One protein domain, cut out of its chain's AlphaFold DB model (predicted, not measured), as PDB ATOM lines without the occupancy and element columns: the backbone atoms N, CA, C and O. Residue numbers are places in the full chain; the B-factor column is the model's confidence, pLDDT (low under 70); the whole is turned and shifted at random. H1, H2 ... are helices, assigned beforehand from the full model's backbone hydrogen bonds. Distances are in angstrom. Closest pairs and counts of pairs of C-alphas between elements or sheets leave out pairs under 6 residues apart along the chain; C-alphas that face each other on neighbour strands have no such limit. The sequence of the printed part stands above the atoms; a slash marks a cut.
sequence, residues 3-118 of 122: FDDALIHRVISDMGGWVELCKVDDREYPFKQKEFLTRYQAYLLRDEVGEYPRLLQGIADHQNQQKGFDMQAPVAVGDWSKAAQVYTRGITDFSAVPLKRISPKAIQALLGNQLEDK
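AT A GLANCE: This is residues 3 to 118 of the 122 residues of an uncharacterized protein of Proteus mirabilis (UniProt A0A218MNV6). A body of short helices and long loops has the longest helix, H3, along one side, with H1 crossing it steeply; H2, H4 and H5 lie round the rest of the body with few contacts. From this body a thin arm, residues 98 to 118, sticks far out and holds H6 in its outer part. The printed part has 116 residues with six named helices, H1 to H6 in order along the chain, and no named strand, in the class all helix. The whole is loose, with a radius of gyration of the C-alphas of 18.8 A, and elongated, spanning 60 by 37 by 32 A.

IN THESE COORDINATES: H3, residues 29 to 46, is 25.7 A long and begins at C-alpha 29 (-43.360, -47.769, -79.330). H1 is residues 6 to 14, beginning at C-alpha 6 (-63.956, -48.578, -72.823), and H2 residues 18 to 21. H4 is residues 59 to 66 and H5 residues 80 to 89, 14.3 A long. H6, residues 104 to 116, is 19.4 A long and ends at C-alpha 116 (-58.286, -0.091, -67.130).

HOW THE PARTS SIT: H3, with residues 36 to 43 alone, touches H1 at a steep tilt of 56 degrees, opposite ways; their closest C-alphas, of Tyr 40 and Val 11, are 6.2 A apart. H1 and H5 are close but not clearly touching, with the closest C-alphas, of Ala 6 and Val 86, 5.6 A apart. H2 is likewise close to H4, Val 19 to Ile 59 at 6.3 A between the closest C-alphas. H6 is apart from the other helices. Every O i to N i+4 pair is within hydrogen-bond range in H1, H3, H4 and H5, and 6 of 9 in H6; H2 is too short for such a pair.

THE WHOLE: The C-alphas of Asp 79 and Lys 118, the two farthest apart, are 61.5 A apart. The printed part has no cut. The links H3 to H4, H4 to H5 and H5 to H6 are long. Residues 113 to 118 have pLDDT under 70.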
ATOM      1  N   PHE A   3     -63.313 -50.961 -79.729       97.94
ATOM      2  CA  PHE A   3     -62.837 -52.009 -78.823       97.94
ATOM      3  C   PHE A   3     -63.928 -52.416 -77.830       97.94
ATOM      4  O   PHE A   3     -64.833 -51.639 -77.524       97.94
ATOM      5  N   ASP A   4     -63.825 -53.636 -77.315       98.12
ATOM      6  CA  ASP A   4     -64.719 -54.187 -76.296       98.12
ATOM      7  C   ASP A   4     -64.451 -53.688 -74.867       98.12
ATOM      8  O   ASP A   4     -65.253 -53.947 -73.968       98.12
ATOM      9  N   ASP A   5     -63.382 -52.914 -74.677       97.56
ATOM     10  CA  ASP A   5     -63.032 -52.248 -73.426       97.56
ATOM     11  C   ASP A   5     -63.001 -50.717 -73.589       97.56
ATOM     12  O   ASP A   5     -62.210 -50.147 -74.349       97.56
ATOM     13  N   ALA A   6     -63.858 -50.033 -72.828       97.31
ATOM     14  CA  ALA A   6     -63.956 -48.578 -72.823       97.31
ATOM     15  C   ALA A   6     -62.690 -47.885 -72.287       97.31
ATOM     16  O   ALA A   6     -62.387 -46.761 -72.700       97.31
ATOM     17  N   LEU A   7     -61.913 -48.541 -71.419       97.38
ATOM     18  CA  LEU A   7     -60.652 -47.988 -70.923       97.38
ATOM     19  C   LEU A   7     -59.620 -47.839 -72.037       97.38
ATOM     20  O   LEU A   7     -58.846 -46.884 -72.015       97.38
ATOM     21  N   ILE A   8     -59.643 -48.707 -73.051       97.69
ATOM     22  CA  ILE A   8     -58.778 -48.560 -74.229       97.69
ATOM     23  C   ILE A   8     -59.101 -47.242 -74.943       97.69
ATOM     24  O   ILE A   8     -58.197 -46.471 -75.265       97.69
ATOM     25  N   HIS A   9     -60.388 -46.941 -75.136       97.62
ATOM     26  CA  HIS A   9     -60.828 -45.692 -75.760       97.62
ATOM     27  C   HIS A   9     -60.438 -44.469 -74.925       97.62
ATOM     28  O   HIS A   9     -59.926 -43.487 -75.472       97.62
ATOM     29  N   ARG A  10     -60.643 -44.536 -73.604       96.19
ATOM     30  CA  ARG A  10     -60.271 -43.471 -72.667       96.19
ATOM     31  C   ARG A  10     -58.769 -43.189 -72.703       96.19
ATOM     32  O   ARG A  10     -58.367 -42.052 -72.935       96.19
ATOM     33  N   VAL A  11     -57.943 -44.221 -72.527       96.81
ATOM     34  CA  VAL A  11     -56.479 -44.091 -72.468       96.81
ATOM     35  C   VAL A  11     -55.920 -43.561 -73.780       96.81
ATOM     36  O   VAL A  11     -55.112 -42.636 -73.760       96.81
ATOM     37  N   ILE A  12     -56.369 -44.090 -74.922       96.69
ATOM     38  CA  ILE A  12     -55.909 -43.611 -76.232       96.69
ATOM     39  C   ILE A  12     -56.262 -42.138 -76.419       96.69
ATOM     40  O   ILE A  12     -55.448 -41.382 -76.942       96.69
ATOM     41  N   SER A  13     -57.441 -41.715 -75.964       94.94
ATOM     42  CA  SER A  13     -57.849 -40.311 -76.039       94.94
ATOM     43  C   SER A  13     -56.944 -39.399 -75.216       94.94
ATOM     44  O   SER A  13     -56.499 -38.370 -75.719       94.94
ATOM     45  N   ASP A  14     -56.599 -39.805 -73.993       94.38
ATOM     46  CA  ASP A  14     -55.671 -39.059 -73.133       94.38
ATOM     47  C   ASP A  14     -54.233 -39.041 -73.672       94.38
ATOM     48  O   ASP A  14     -53.472 -38.121 -73.381       94.38
ATOM     49  N   MET A  15     -53.855 -40.039 -74.476       95.25
ATOM     50  CA  MET A  15     -52.556 -40.114 -75.156       95.25
ATOM     51  C   MET A  15     -52.479 -39.268 -76.441       95.25
ATOM     52  O   MET A  15     -51.473 -39.328 -77.149       95.25
ATOM     53  N   GLY A  16     -53.515 -38.482 -76.753       92.12
ATOM     54  CA  GLY A  16     -53.584 -37.640 -77.955       92.12
ATOM     55  C   GLY A  16     -54.477 -38.195 -79.066       92.12
ATOM     56  O   GLY A  16     -54.594 -37.586 -80.126       92.12
ATOM     57  N   GLY A  17     -55.151 -39.320 -78.828       93.62
ATOM     58  CA  GLY A  17     -56.115 -39.914 -79.745       93.62
ATOM     59  C   GLY A  17     -55.520 -40.936 -80.712       93.62
ATOM     60  O   GLY A  17     -54.312 -41.159 -80.800       93.62
ATOM     61  N   TRP A  18     -56.417 -41.581 -81.461       94.38
ATOM     62  CA  TRP A  18     -56.078 -42.689 -82.359       94.38
ATOM     63  C   TRP A  18     -55.125 -42.278 -83.480       94.38
ATOM     64  O   TRP A  18     -54.166 -42.984 -83.774       94.38
ATOM     65  N   VAL A  19     -55.354 -41.104 -84.073       93.00
ATOM     66  CA  VAL A  19     -54.514 -40.571 -85.150       93.00
ATOM     67  C   VAL A  19     -53.070 -40.368 -84.695       93.00
ATOM     68  O   VAL A  19     -52.159 -40.711 -85.444       93.00
ATOM     69  N   GLU A  20     -52.851 -39.839 -83.489       93.12
ATOM     70  CA  GLU A  20     -51.498 -39.649 -82.956       93.12
ATOM     71  C   GLU A  20     -50.821 -40.985 -82.665       93.12
ATOM     72  O   GLU A  20     -49.664 -41.171 -83.029       93.12
ATOM     73  N   LEU A  21     -51.555 -41.957 -82.116       94.50
ATOM     74  CA  LEU A  21     -51.030 -43.306 -81.911       94.50
ATOM     75  C   LEU A  21     -50.616 -43.977 -83.233       94.50
ATOM     76  O   LEU A  21     -49.587 -44.642 -83.284       94.50
ATOM     77  N   CYS A  22     -51.376 -43.779 -84.314       92.38
ATOM     78  CA  CYS A  22     -51.060 -44.338 -85.632       92.38
ATOM     79  C   CYS A  22     -49.834 -43.703 -86.315       92.38
ATOM     80  O   CYS A  22     -49.371 -44.249 -87.313       92.38
ATOM     81  N   LYS A  23     -49.327 -42.564 -85.827       92.94
ATOM     82  CA  LYS A  23     -48.121 -41.902 -86.362       92.94
ATOM     83  C   LYS A  23     -46.824 -42.362 -85.692       92.94
ATOM     84  O   LYS A  23     -45.755 -42.030 -86.192       92.94
ATOM     85  N   VAL A  24     -46.933 -43.072 -84.571       93.56
ATOM     86  CA  VAL A  24     -45.808 -43.526 -83.744       93.56
ATOM     87  C   VAL A  24     -44.933 -44.497 -84.532       93.56
ATOM     88  O   VAL A  24     -45.451 -45.425 -85.157       93.56
ATOM     89  N   ASP A  25     -43.618 -44.299 -84.462       93.81
ATOM     90  CA  ASP A  25     -42.633 -45.194 -85.071       93.81
ATOM     91  C   ASP A  25     -42.121 -46.287 -84.107       93.81
ATOM     92  O   ASP A  25     -42.382 -46.280 -82.899       93.81
ATOM     93  N   ASP A  26     -41.339 -47.230 -84.642       93.56
ATOM     94  CA  ASP A  26     -40.809 -48.367 -83.878       93.56
ATOM     95  C   ASP A  26     -39.930 -47.966 -82.682       93.56
ATOM     96  O   ASP A  26     -39.831 -48.703 -81.697       93.56
ATOM     97  N   ARG A  27     -39.272 -46.804 -82.749       95.75
ATOM     98  CA  ARG A  27     -38.389 -46.308 -81.682       95.75
ATOM     99  C   ARG A  27     -39.200 -45.709 -80.543       95.75
ATOM    100  O   ARG A  27     -38.773 -45.768 -79.391       95.75
ATOM    101  N   GLU A  28     -40.359 -45.147 -80.858       95.75
ATOM    102  CA  GLU A  28     -41.278 -44.554 -79.896       95.75
ATOM    103  C   GLU A  28     -42.204 -45.585 -79.227       95.75
ATOM    104  O   GLU A  28     -42.656 -45.355 -78.098       95.75
ATOM    105  N   TYR A  29     -42.450 -46.743 -79.860       93.62
ATOM    106  CA  TYR A  29     -43.360 -47.769 -79.330       93.62
ATOM    107  C   TYR A  29     -43.103 -48.182 -77.877       93.62
ATOM    108  O   TYR A  29     -44.077 -48.224 -77.121       93.62
ATOM    109  N   PRO A  30     -41.862 -48.429 -77.412       95.88
ATOM    110  CA  PRO A  30     -41.628 -48.796 -76.015       95.88
ATOM    111  C   PRO A  30     -42.105 -47.724 -75.023       95.88
ATOM    112  O   PRO A  30     -42.618 -48.038 -73.945       95.88
ATOM    113  N   PHE A  31     -41.983 -46.446 -75.392       96.56
ATOM    114  CA  PHE A  31     -42.424 -45.328 -74.560       96.56
ATOM    115  C   PHE A  31     -43.946 -45.205 -74.563       96.56
ATOM    116  O   PHE A  31     -44.550 -45.074 -73.497       96.56
ATOM    117  N   LYS A  32     -44.575 -45.324 -75.739       96.56
ATOM    118  CA  LYS A  32     -46.038 -45.287 -75.879       96.56
ATOM    119  C   LYS A  32     -46.712 -46.478 -75.208       96.56
ATOM    120  O   LYS A  32     -47.721 -46.298 -74.533       96.56
ATOM    121  N   GLN A  33     -46.118 -47.666 -75.294       96.75
ATOM    122  CA  GLN A  33     -46.560 -48.844 -74.553       96.75
ATOM    123  C   GLN A  33     -46.506 -48.594 -73.041       96.75
ATOM    124  O   GLN A  33     -47.481 -48.861 -72.339       96.75
ATOM    125  N   LYS A  34     -45.386 -48.065 -72.525       98.00
ATOM    126  CA  LYS A  34     -45.244 -47.756 -71.096       98.00
ATOM    127  C   LYS A  34     -46.265 -46.715 -70.638       98.00
ATOM    128  O   LYS A  34     -46.860 -46.881 -69.572       98.00
ATOM    129  N   GLU A  35     -46.482 -45.667 -71.429       97.81
ATOM    130  CA  GLU A  35     -47.501 -44.654 -71.158       97.81
ATOM    131  C   GLU A  35     -48.902 -45.277 -71.102       97.81
ATOM    132  O   GLU A  35     -49.608 -45.092 -70.107       97.81
ATOM    133  N   PHE A  36     -49.268 -46.069 -72.115       98.00
ATOM    134  CA  PHE A  36     -50.558 -46.754 -72.179       98.00
ATOM    135  C   PHE A  36     -50.784 -47.625 -70.943       98.00
ATOM    136  O   PHE A  36     -51.787 -47.463 -70.252       98.00
ATOM    137  N   LEU A  37     -49.829 -48.507 -70.622       98.12
ATOM    138  CA  LEU A  37     -49.928 -49.416 -69.477       98.12
ATOM    139  C   LEU A  37     -50.079 -48.656 -68.160       98.12
ATOM    140  O   LEU A  37     -50.924 -49.015 -67.346       98.12
ATOM    141  N   THR A  38     -49.305 -47.585 -67.972       97.81
ATOM    142  CA  THR A  38     -49.353 -46.769 -66.749       97.81
ATOM    143  C   THR A  38     -50.737 -46.151 -66.554       97.81
ATOM    144  O   THR A  38     -51.304 -46.220 -65.464       97.81
ATOM    145  N   ARG A  39     -51.310 -45.566 -67.613       96.50
ATOM    146  CA  ARG A  39     -52.641 -44.942 -67.564       96.50
ATOM    147  C   ARG A  39     -53.748 -45.973 -67.401       96.50
ATOM    148  O   ARG A  39     -54.624 -45.793 -66.563       96.50
ATOM    149  N   TYR A  40     -53.684 -47.057 -68.166       97.38
ATOM    150  CA  TYR A  40     -54.669 -48.131 -68.117       97.38
ATOM    151  C   TYR A  40     -54.737 -48.765 -66.720       97.38
ATOM    152  O   TYR A  40     -55.818 -48.887 -66.153       97.38
ATOM    153  N   GLN A  41     -53.585 -49.070 -66.111       96.81
ATOM    154  CA  GLN A  41     -53.516 -49.569 -64.733       96.81
ATOM    155  C   GLN A  41     -54.071 -48.563 -63.721       96.81
ATOM    156  O   GLN A  41     -54.792 -48.952 -62.805       96.81
ATOM    157  N   ALA A  42     -53.768 -47.272 -63.887       95.44
ATOM    158  CA  ALA A  42     -54.306 -46.237 -63.012       95.44
ATOM    159  C   ALA A  42     -55.839 -46.157 -63.082       95.44
ATOM    160  O   ALA A  42     -56.477 -46.017 -62.041       95.44
ATOM    161  N   TYR A  43     -56.434 -46.286 -64.272       95.31
ATOM    162  CA  TYR A  43     -57.891 -46.318 -64.421       95.31
ATOM    163  C   TYR A  43     -58.519 -47.594 -63.856       95.31
ATOM    164  O   TYR A  43     -59.523 -47.506 -63.154       95.31
ATOM    165  N   LEU A  44     -57.896 -48.757 -64.073       94.00
ATOM    166  CA  LEU A  44     -58.344 -50.011 -63.459       94.00
ATOM    167  C   LEU A  44     -58.398 -49.921 -61.928       94.00
ATOM    168  O   LEU A  44     -59.346 -50.403 -61.319       94.00
ATOM    169  N   LEU A  45     -57.399 -49.291 -61.299       94.06
ATOM    170  CA  LEU A  45     -57.346 -49.135 -59.841       94.06
ATOM    171  C   LEU A  45     -58.417 -48.191 -59.285       94.06
ATOM    172  O   LEU A  45     -58.784 -48.313 -58.118       94.06
ATOM    173  N   ARG A  46     -58.886 -47.231 -60.087       91.69
ATOM    174  CA  ARG A  46     -59.914 -46.265 -59.680       91.69
ATOM    175  C   ARG A  46     -61.336 -46.778 -59.878       91.69
ATOM    176  O   ARG A  46     -62.254 -46.158 -59.356       91.69
ATOM    177  N   ASP A  47     -61.502 -47.869 -60.628       84.06
ATOM    178  CA  ASP A  47     -62.802 -48.411 -61.041       84.06
ATOM    179  C   ASP A  47     -63.704 -47.354 -61.719       84.06
ATOM    180  O   ASP A  47     -64.930 -47.387 -61.645       84.06
ATOM    181  N   GLU A  48     -63.082 -46.379 -62.396       84.44
ATOM    182  CA  GLU A  48     -63.761 -45.310 -63.128       84.44
ATOM    183  C   GLU A  48     -63.233 -45.236 -64.567       84.44
ATOM    184  O   GLU A  48     -62.029 -45.160 -64.810       84.44
ATOM    185  N   VAL A  49     -64.147 -45.249 -65.542       86.50
ATOM    186  CA  VAL A  49     -63.801 -45.094 -66.968       86.50
ATOM    187  C   VAL A  49     -63.812 -43.619 -67.388       86.50
ATOM    188  O   VAL A  49     -63.024 -43.209 -68.236       86.50
ATOM    189  N   GLY A  50     -64.698 -42.812 -66.794       90.12
ATOM    190  CA  GLY A  50     -64.932 -41.426 -67.203       90.12
ATOM    191  C   GLY A  50     -65.552 -41.301 -68.601       90.12
ATOM    192  O   GLY A  50     -66.174 -42.231 -69.114       90.12
ATOM    193  N   GLU A  51     -65.398 -40.127 -69.216       94.44
ATOM    194  CA  GLU A  51     -65.851 -39.852 -70.584       94.44
ATOM    195  C   GLU A  51     -64.849 -40.371 -71.625       94.44
ATOM    196  O   GLU A  51     -63.638 -40.193 -71.479       94.44
ATOM    197  N   TYR A  52     -65.340 -40.962 -72.713       96.06
ATOM    198  CA  TYR A  52     -64.512 -41.497 -73.797       96.06
ATOM    199  C   TYR A  52     -65.243 -41.411 -75.146       96.06
ATOM    200  O   TYR A  52     -66.480 -41.383 -75.184       96.06
ATOM    201  N   PRO A  53     -64.513 -41.389 -76.275       96.12
ATOM    202  CA  PRO A  53     -65.125 -41.413 -77.594       96.12
ATOM    203  C   PRO A  53     -65.725 -42.787 -77.879       96.12
ATOM    204  O   PRO A  53     -65.101 -43.818 -77.633       96.12
ATOM    205  N   ARG A  54     -66.908 -42.826 -78.494       96.00
ATOM    206  CA  ARG A  54     -67.530 -44.091 -78.930       96.00
ATOM    207  C   ARG A  54     -66.746 -44.817 -80.022       96.00
ATOM    208  O   ARG A  54     -66.856 -46.032 -80.150       96.00
ATOM    209  N   LEU A  55     -65.975 -44.075 -80.817       95.50
ATOM    210  CA  LEU A  55     -65.138 -44.599 -81.890       95.50
ATOM    211  C   LEU A  55     -63.759 -43.959 -81.840       95.50
ATOM    212  O   LEU A  55     -63.623 -42.748 -81.708       95.50
ATOM    213  N   LEU A  56     -62.743 -44.781 -82.058       94.81
ATOM    214  CA  LEU A  56     -61.397 -44.328 -82.372       94.81
ATOM    215  C   LEU A  56     -61.313 -44.124 -83.889       94.81
ATOM    216  O   LEU A  56     -61.169 -45.091 -84.642       94.81
ATOM    217  N   GLN A  57     -61.540 -42.884 -84.323       91.31
ATOM    218  CA  GLN A  57     -61.621 -42.487 -85.733       91.31
ATOM    219  C   GLN A  57     -60.232 -42.246 -86.331       91.31
ATOM    220  O   GLN A  57     -59.329 -41.724 -85.674       91.31
ATOM    221  N   GLY A  58     -60.054 -42.659 -87.587       88.00
ATOM    222  CA  GLY A  58     -58.847 -42.383 -88.360       88.00
ATOM    223  C   GLY A  58     -58.891 -41.026 -89.069       88.00
ATOM    224  O   GLY A  58     -59.909 -40.337 -89.100       88.00
ATOM    225  N   ILE A  59     -57.779 -40.662 -89.718       86.50
ATOM    226  CA  ILE A  59     -57.674 -39.411 -90.491       86.50
ATOM    227  C   ILE A  59     -58.717 -39.366 -91.619       86.50
ATOM    228  O   ILE A  59     -59.343 -38.331 -91.837       86.50
ATOM    229  N   ALA A  60     -58.924 -40.486 -92.318       85.38
ATOM    230  CA  ALA A  60     -59.901 -40.578 -93.401       85.38
ATOM    231  C   ALA A  60     -61.341 -40.368 -92.903       85.38
ATOM    232  O   ALA A  60     -62.102 -39.643 -93.538       85.38
ATOM    233  N   ASP A  61     -61.687 -40.927 -91.738       85.88
ATOM    234  CA  ASP A  61     -63.012 -40.769 -91.129       85.88
ATOM    235  C   ASP A  61     -63.305 -39.292 -90.830       85.88
ATOM    236  O   ASP A  61     -64.355 -38.773 -91.212       85.88
ATOM    237  N   HIS A  62     -62.342 -38.588 -90.224       83.12
ATOM    238  CA  HIS A  62     -62.460 -37.156 -89.949       83.12
ATOM    239  C   HIS A  62     -62.599 -36.323 -91.227       83.12
ATOM    240  O   HIS A  62     -63.437 -35.422 -91.292       83.12
ATOM    241  N   GLN A  63     -61.806 -36.620 -92.260       85.75
ATOM    242  CA  GLN A  63     -61.880 -35.912 -93.541       85.75
ATOM    243  C   GLN A  63     -63.217 -36.141 -94.253       85.75
ATOM    244  O   GLN A  63     -63.768 -35.203 -94.833       85.75
ATOM    245  N   ASN A  64     -63.746 -37.363 -94.207       87.00
ATOM    246  CA  ASN A  64     -65.034 -37.700 -94.804       87.00
ATOM    247  C   ASN A  64     -66.178 -36.984 -94.081       87.00
ATOM    248  O   ASN A  64     -66.991 -36.338 -94.739       87.00
ATOM    249  N   GLN A  65     -66.175 -36.992 -92.745       84.19
ATOM    250  CA  GLN A  65     -67.173 -36.290 -91.938       84.19
ATOM    251  C   GLN A  65     -67.172 -34.777 -92.214       84.19
ATOM    252  O   GLN A  65     -68.234 -34.189 -92.410       84.19
ATOM    253  N   GLN A  66     -65.995 -34.146 -92.304       83.94
ATOM    254  CA  GLN A  66     -65.876 -32.718 -92.638       83.94
ATOM    255  C   GLN A  66     -66.427 -32.372 -94.027       83.94
ATOM    256  O   GLN A  66     -66.895 -31.256 -94.243       83.94
ATOM    257  N   LYS A  67     -66.367 -33.317 -94.968       87.81
ATOM    258  CA  LYS A  67     -66.877 -33.160 -96.337       87.81
ATOM    259  C   LYS A  67     -68.331 -33.623 -96.500       87.81
ATOM    260  O   LYS A  67     -68.866 -33.507 -97.596       87.81
ATOM    261  N   GLY A  68     -68.963 -34.123 -95.436       86.88
ATOM    262  CA  GLY A  68     -70.341 -34.618 -95.460       86.88
ATOM    263  C   GLY A  68     -70.517 -35.982 -96.133       86.88
ATOM    264  O   GLY A  68     -71.626 -36.301 -96.551       86.88
ATOM    265  N   PHE A  69     -69.448 -36.771 -96.265       87.12
ATOM    266  CA  PHE A  69     -69.534 -38.146 -96.758       87.12
ATOM    267  C   PHE A  69     -69.899 -39.123 -95.640       87.12
ATOM    268  O   PHE A  69     -69.577 -38.895 -94.470       87.12
ATOM    269  N   ASP A  70     -70.510 -40.242 -96.025       81.00
ATOM    270  CA  ASP A  70     -70.813 -41.332 -95.105       81.00
ATOM    271  C   ASP A  70     -69.536 -41.912 -94.488       81.00
ATOM    272  O   ASP A  70     -68.502 -42.087 -95.144       81.00
ATOM    273  N   MET A  71     -69.617 -42.227 -93.197       76.75
ATOM    274  CA  MET A  71     -68.539 -42.900 -92.484       76.75
ATOM    275  C   MET A  71     -68.529 -44.383 -92.850       76.75
ATOM    276  O   MET A  71     -69.577 -45.030 -92.905       76.75
ATOM    277  N   GLN A  72     -67.339 -44.943 -93.061       82.88
ATOM    278  CA  GLN A  72     -67.206 -46.381 -93.243       82.88
ATOM    279  C   GLN A  72     -67.646 -47.113 -91.967       82.88
ATOM    280  O   GLN A  72     -67.411 -46.646 -90.850       82.88
ATOM    281  N   ALA A  73     -68.283 -48.277 -92.127       87.31
ATOM    282  CA  ALA A  73     -68.701 -49.091 -90.992       87.31
ATOM    283  C   ALA A  73     -67.492 -49.420 -90.085       87.31
ATOM    284  O   ALA A  73     -66.452 -49.859 -90.589       87.31
ATOM    285  N   PRO A  74     -67.598 -49.211 -88.759       90.00
ATOM    286  CA  PRO A  74     -66.478 -49.414 -87.856       90.00
ATOM    287  C   PRO A  74     -66.160 -50.901 -87.688       90.00
ATOM    288  O   PRO A  74     -67.048 -51.748 -87.633       90.00
ATOM    289  N   VAL A  75     -64.874 -51.202 -87.522       93.38
ATOM    290  CA  VAL A  75     -64.406 -52.543 -87.153       93.38
ATOM    291  C   VAL A  75     -64.481 -52.715 -85.636       93.38
ATOM    292  O   VAL A  75     -63.944 -51.883 -84.893       93.38
ATOM    293  N   ALA A  76     -65.139 -53.792 -85.201       96.62
ATOM    294  CA  ALA A  76     -65.168 -54.240 -83.815       96.62
ATOM    295  C   ALA A  76     -63.927 -55.085 -83.496       96.62
ATOM    296  O   ALA A  76     -63.558 -55.961 -84.279       96.62
ATOM    297  N   VAL A  77     -63.303 -54.836 -82.350       97.19
ATOM    298  CA  VAL A  77     -62.144 -55.583 -81.853       97.19
ATOM    299  C   VAL A  77     -62.510 -56.213 -80.514       97.19
ATOM    300  O   VAL A  77     -62.930 -55.506 -79.602       97.19
ATOM    301  N   GLY A  78     -62.338 -57.533 -80.409       96.62
ATOM    302  CA  GLY A  78     -62.721 -58.309 -79.227       96.62
ATOM    303  C   GLY A  78     -64.160 -58.830 -79.297       96.62
ATOM    304  O   GLY A  78     -64.635 -59.221 -80.367       96.62
ATOM    305  N   ASP A  79     -64.846 -58.873 -78.156       98.00
ATOM    306  CA  ASP A  79     -66.233 -59.337 -78.064       98.00
ATOM    307  C   ASP A  79     -67.219 -58.316 -78.655       98.00
ATOM    308  O   ASP A  79     -67.312 -57.170 -78.209       98.00
ATOM    309  N   TRP A  80     -68.009 -58.754 -79.639       96.38
ATOM    310  CA  TRP A  80     -68.975 -57.898 -80.332       96.38
ATOM    311  C   TRP A  80     -69.995 -57.243 -79.391       96.38
ATOM    312  O   TRP A  80     -70.267 -56.049 -79.512       96.38
ATOM    313  N   SER A  81     -70.566 -58.009 -78.458       97.56
ATOM    314  CA  SER A  81     -71.613 -57.509 -77.565       97.56
ATOM    315  C   SER A  81     -71.062 -56.429 -76.640       97.56
ATOM    316  O   SER A  81     -71.699 -55.395 -76.435       97.56
ATOM    317  N   LYS A  82     -69.862 -56.636 -76.099       98.19
ATOM    318  CA  LYS A  82     -69.174 -55.644 -75.267       98.19
ATOM    319  C   LYS A  82     -68.763 -54.412 -76.071       98.19
ATOM    320  O   LYS A  82     -69.053 -53.299 -75.645       98.19
ATOM    321  N   ALA A  83     -68.199 -54.586 -77.264       97.94
ATOM    322  CA  ALA A  83     -67.841 -53.476 -78.144       97.94
ATOM    323  C   ALA A  83     -69.070 -52.619 -78.511       97.94
ATOM    324  O   ALA A  83     -69.016 -51.389 -78.464       97.94
ATOM    325  N   ALA A  84     -70.220 -53.248 -78.773       97.25
ATOM    326  CA  ALA A  84     -71.480 -52.541 -79.000       97.25
ATOM    327  C   ALA A  84     -71.943 -51.743 -77.762       97.25
ATOM    328  O   ALA A  84     -72.456 -50.627 -77.898       97.25
ATOM    329  N   GLN A  85     -71.734 -52.272 -76.549       97.56
ATOM    330  CA  GLN A  85     -72.013 -51.541 -75.305       97.56
ATOM    331  C   GLN A  85     -71.092 -50.326 -75.142       97.56
ATOM    332  O   GLN A  85     -71.587 -49.244 -74.821       97.56
ATOM    333  N   VAL A  86     -69.789 -50.479 -75.406       97.69
ATOM    334  CA  VAL A  86     -68.809 -49.376 -75.396       97.69
ATOM    335  C   VAL A  86     -69.240 -48.278 -76.370       97.69
ATOM    336  O   VAL A  86     -69.336 -47.111 -75.999       97.69
ATOM    337  N   TYR A  87     -69.607 -48.638 -77.597       96.94
ATOM    338  CA  TYR A  87     -70.044 -47.679 -78.613       96.94
ATOM    339  C   TYR A  87     -71.351 -46.955 -78.287       96.94
ATOM    340  O   TYR A  87     -71.526 -45.792 -78.657       96.94
ATOM    341  N   THR A  88     -72.280 -47.638 -77.619       96.81
ATOM    342  CA  THR A  88     -73.567 -47.050 -77.226       96.81
ATOM    343  C   THR A  88     -73.407 -46.073 -76.062       96.81
ATOM    344  O   THR A  88     -74.143 -45.094 -75.978       96.81
ATOM    345  N   ARG A  89     -72.448 -46.328 -75.163       96.62
ATOM    346  CA  ARG A  89     -72.185 -45.498 -73.976       96.62
ATOM    347  C   ARG A  89     -71.167 -44.377 -74.219       96.62
ATOM    348  O   ARG A  89     -71.142 -43.427 -73.445       96.62
ATOM    349  N   GLY A  90     -70.334 -44.487 -75.253       96.12
ATOM    350  CA  GLY A  90     -69.342 -43.470 -75.603       96.12
ATOM    351  C   GLY A  90     -69.932 -42.224 -76.277       96.12
ATOM    352  O   GLY A  90     -71.054 -42.224 -76.784       96.12
ATOM    353  N   ILE A  91     -69.133 -41.160 -76.339       95.31
ATOM    354  CA  ILE A  91     -69.526 -39.843 -76.865       95.31
ATOM    355  C   ILE A  91     -69.198 -39.738 -78.365       95.31
ATOM    356  O   ILE A  91     -68.134 -40.183 -78.798       95.31
ATOM    357  N   THR A  92     -70.105 -39.164 -79.168       89.31
ATOM    358  CA  THR A  92     -69.916 -38.976 -80.624       89.31
ATOM    359  C   THR A  92     -68.914 -37.864 -80.941       89.31
ATOM    360  O   THR A  92     -67.911 -38.136 -81.588       89.31
ATOM    361  N   ASP A  93     -69.142 -36.648 -80.442       84.25
ATOM    362  CA  ASP A  93     -68.262 -35.489 -80.654       84.25
ATOM    363  C   ASP A  93     -67.379 -35.266 -79.421       84.25
ATOM    364  O   ASP A  93     -67.449 -34.247 -78.732       84.25
ATOM    365  N   PHE A  94     -66.607 -36.296 -79.081       88.81
ATOM    366  CA  PHE A  94     -65.783 -36.295 -77.879       88.81
ATOM    367  C   PHE A  94     -64.654 -35.260 -77.970       88.81
ATOM    368  O   PHE A  94     -63.919 -35.207 -78.955       88.81
ATOM    369  N   SER A  95     -64.465 -34.502 -76.891       84.00
ATOM    370  CA  SER A  95     -63.299 -33.650 -76.688       84.00
ATOM    371  C   SER A  95     -62.753 -33.893 -75.290       84.00
ATOM    372  O   SER A  95     -63.457 -33.667 -74.310       84.00
ATOM    373  N   ALA A  96     -61.492 -34.323 -75.190       75.44
ATOM    374  CA  ALA A  96     -60.851 -34.594 -73.899       75.44
ATOM    375  C   ALA A  96     -60.771 -33.342 -73.008       75.44
ATOM    376  O   ALA A  96     -60.732 -33.445 -71.784       75.44
ATOM    377  N   VAL A  97     -60.763 -32.160 -73.630       78.56
ATOM    378  CA  VAL A  97     -60.825 -30.864 -72.956       78.56
ATOM    379  C   VAL A  97     -62.105 -30.150 -73.388       78.56
ATOM    380  O   VAL A  97     -62.332 -30.008 -74.593       78.56
ATOM    381  N   PRO A  98     -62.936 -29.656 -72.457       74.88
ATOM    382  CA  PRO A  98     -64.104 -28.858 -72.807       74.88
ATOM    383  C   PRO A  98     -63.710 -27.626 -73.631       74.88
ATOM    384  O   PRO A  98     -62.977 -26.752 -73.166       74.88
ATOM    385  N   LEU A  99     -64.211 -27.541 -74.864       76.44
ATOM    386  CA  LEU A  99     -64.000 -26.387 -75.732       76.44
ATOM    387  C   LEU A  99     -65.169 -25.417 -75.577       76.44
ATOM    388  O   LEU A  99     -66.322 -25.765 -75.824       76.44
ATOM    389  N   LYS A 100     -64.874 -24.168 -75.210       81.19
ATOM    390  CA  LYS A 100     -65.866 -23.089 -75.187       81.19
ATOM    391  C   LYS A 100     -65.555 -22.099 -76.297       81.19
ATOM    392  O   LYS A 100     -64.531 -21.420 -76.264       81.19
ATOM    393  N   ARG A 101     -66.448 -21.992 -77.281       82.00
ATOM    394  CA  ARG A 101     -66.324 -20.971 -78.326       82.00
ATOM    395  C   ARG A 101     -66.564 -19.594 -77.708       82.00
ATOM    396  O   ARG A 101     -67.625 -19.343 -77.141       82.00
ATOM    397  N   ILE A 102     -65.581 -18.711 -77.820       91.19
ATOM    398  CA  ILE A 102     -65.671 -17.332 -77.332       91.19
ATOM    399  C   ILE A 102     -66.164 -16.445 -78.482       91.19
ATOM    400  O   ILE A 102     -65.714 -16.583 -79.620       91.19
ATOM    401  N   SER A 103     -67.123 -15.558 -78.206       90.12
ATOM    402  CA  SER A 103     -67.614 -14.602 -79.203       90.12
ATOM    403  C   SER A 103     -66.624 -13.443 -79.387       90.12
ATOM    404  O   SER A 103     -65.943 -13.072 -78.429       90.12
ATOM    405  N   PRO A 104     -66.580 -12.794 -80.567       89.19
ATOM    406  CA  PRO A 104     -65.734 -11.616 -80.778       89.19
ATOM    407  C   PRO A 104     -65.974 -10.511 -79.736       89.19
ATOM    408  O   PRO A 104     -65.030  -9.907 -79.236       89.19
ATOM    409  N   LYS A 105     -67.234 -10.315 -79.323       88.94
ATOM    410  CA  LYS A 105     -67.610  -9.361 -78.271       88.94
ATOM    411  C   LYS A 105     -67.014  -9.724 -76.905       88.94
ATOM    412  O   LYS A 105     -66.567  -8.837 -76.187       88.94
ATOM    413  N   ALA A 106     -66.992 -11.009 -76.549       87.56
ATOM    414  CA  ALA A 106     -66.382 -11.468 -75.301       87.56
ATOM    415  C   ALA A 106     -64.852 -11.303 -75.314       87.56
ATOM    416  O   ALA A 106     -64.280 -10.942 -74.293       87.56
ATOM    417  N   ILE A 107     -64.201 -11.485 -76.469       88.19
ATOM    418  CA  ILE A 107     -62.767 -11.187 -76.632       88.19
ATOM    419  C   ILE A 107     -62.507  -9.692 -76.414       88.19
ATOM    420  O   ILE A 107     -61.593  -9.324 -75.682       88.19
ATOM    421  N   GLN A 108     -63.332  -8.825 -76.999       87.94
ATOM    422  CA  GLN A 108     -63.158  -7.381 -76.865       87.94
ATOM    423  C   GLN A 108     -63.379  -6.883 -75.429       87.94
ATOM    424  O   GLN A 108     -62.652  -6.004 -74.980       87.94
ATOM    425  N   ALA A 109     -64.316  -7.484 -74.690       85.00
ATOM    426  CA  ALA A 109     -64.512  -7.202 -73.267       85.00
ATOM    427  C   ALA A 109     -63.296  -7.608 -72.410       85.00
ATOM    428  O   ALA A 109     -62.898  -6.863 -71.522       85.00
ATOM    429  N   LEU A 110     -62.661  -8.750 -72.708       83.88
ATOM    430  CA  LEU A 110     -61.437  -9.178 -72.018       83.88
ATOM    431  C   LEU A 110     -60.269  -8.212 -72.258       83.88
ATOM    432  O   LEU A 110     -59.508  -7.934 -71.338       83.88
ATOM    433  N   LEU A 111     -60.139  -7.690 -73.480       83.19
ATOM    434  CA  LEU A 111     -59.094  -6.726 -73.836       83.19
ATOM    435  C   LEU A 111     -59.348  -5.331 -73.243       83.19
ATOM    436  O   LEU A 111     -58.390  -4.643 -72.904       83.19
ATOM    437  N   GLY A 112     -60.615  -4.926 -73.104       71.38
ATOM    438  CA  GLY A 112     -61.003  -3.657 -72.481       71.38
ATOM    439  C   GLY A 112     -60.630  -3.588 -70.999       71.38
ATOM    440  O   GLY A 112     -60.000  -2.623 -70.579       71.38
ATOM    441  N   ASN A 113     -60.906  -4.652 -70.239       60.19
ATOM    442  CA  ASN A 113     -60.590  -4.703 -68.806       60.19
ATOM    443  C   ASN A 113     -59.075  -4.640 -68.521       60.19
ATOM    444  O   ASN A 113     -58.662  -4.101 -67.503       60.19
ATOM    445  N   GLN A 114     -58.222  -5.121 -69.435       58.50
ATOM    446  CA  GLN A 114     -56.761  -5.045 -69.266       58.50
ATOM    447  C   GLN A 114     -56.162  -3.648 -69.504       58.50
ATOM    448  O   GLN A 114     -54.993  -3.425 -69.180       58.50
ATOM    449  N   LEU A 115     -56.919  -2.726 -70.106       53.75
ATOM    450  CA  LEU A 115     -56.492  -1.339 -70.312       53.75
ATOM    451  C   LEU A 115     -56.854  -0.450 -69.116       53.75
ATOM    452  O   LEU A 115     -56.169   0.540 -68.888       53.75
ATOM    453  N   GLU A 116     -57.882  -0.811 -68.345       53.84
ATOM    454  CA  GLU A 116     -58.286  -0.091 -67.130       53.84
ATOM    455  C   GLU A 116     -57.352  -0.421 -65.951       53.84
ATOM    456  O   GLU A 116     -56.850   0.498 -65.308       53.84
ATOM    457  N   ASP A 117     -56.968  -1.693 -65.773       53.53
ATOM    458  CA  ASP A 117     -56.043  -2.134 -64.707       53.53
ATOM    459  C   ASP A 117     -54.608  -1.570 -64.836       53.53
ATOM    460  O   ASP A 117     -53.823  -1.605 -63.886       53.53
ATOM    461  N   LYS A 118     -54.227  -1.058 -66.015       53.59
ATOM    462  CA  LYS A 118     -52.914  -0.425 -66.240       53.59
ATOM    463  C   LYS A 118     -52.876   1.069 -65.914       53.59
ATOM    464  O   LYS A 118     -51.780   1.613 -65.854       53.59
TER     465      LYS A 118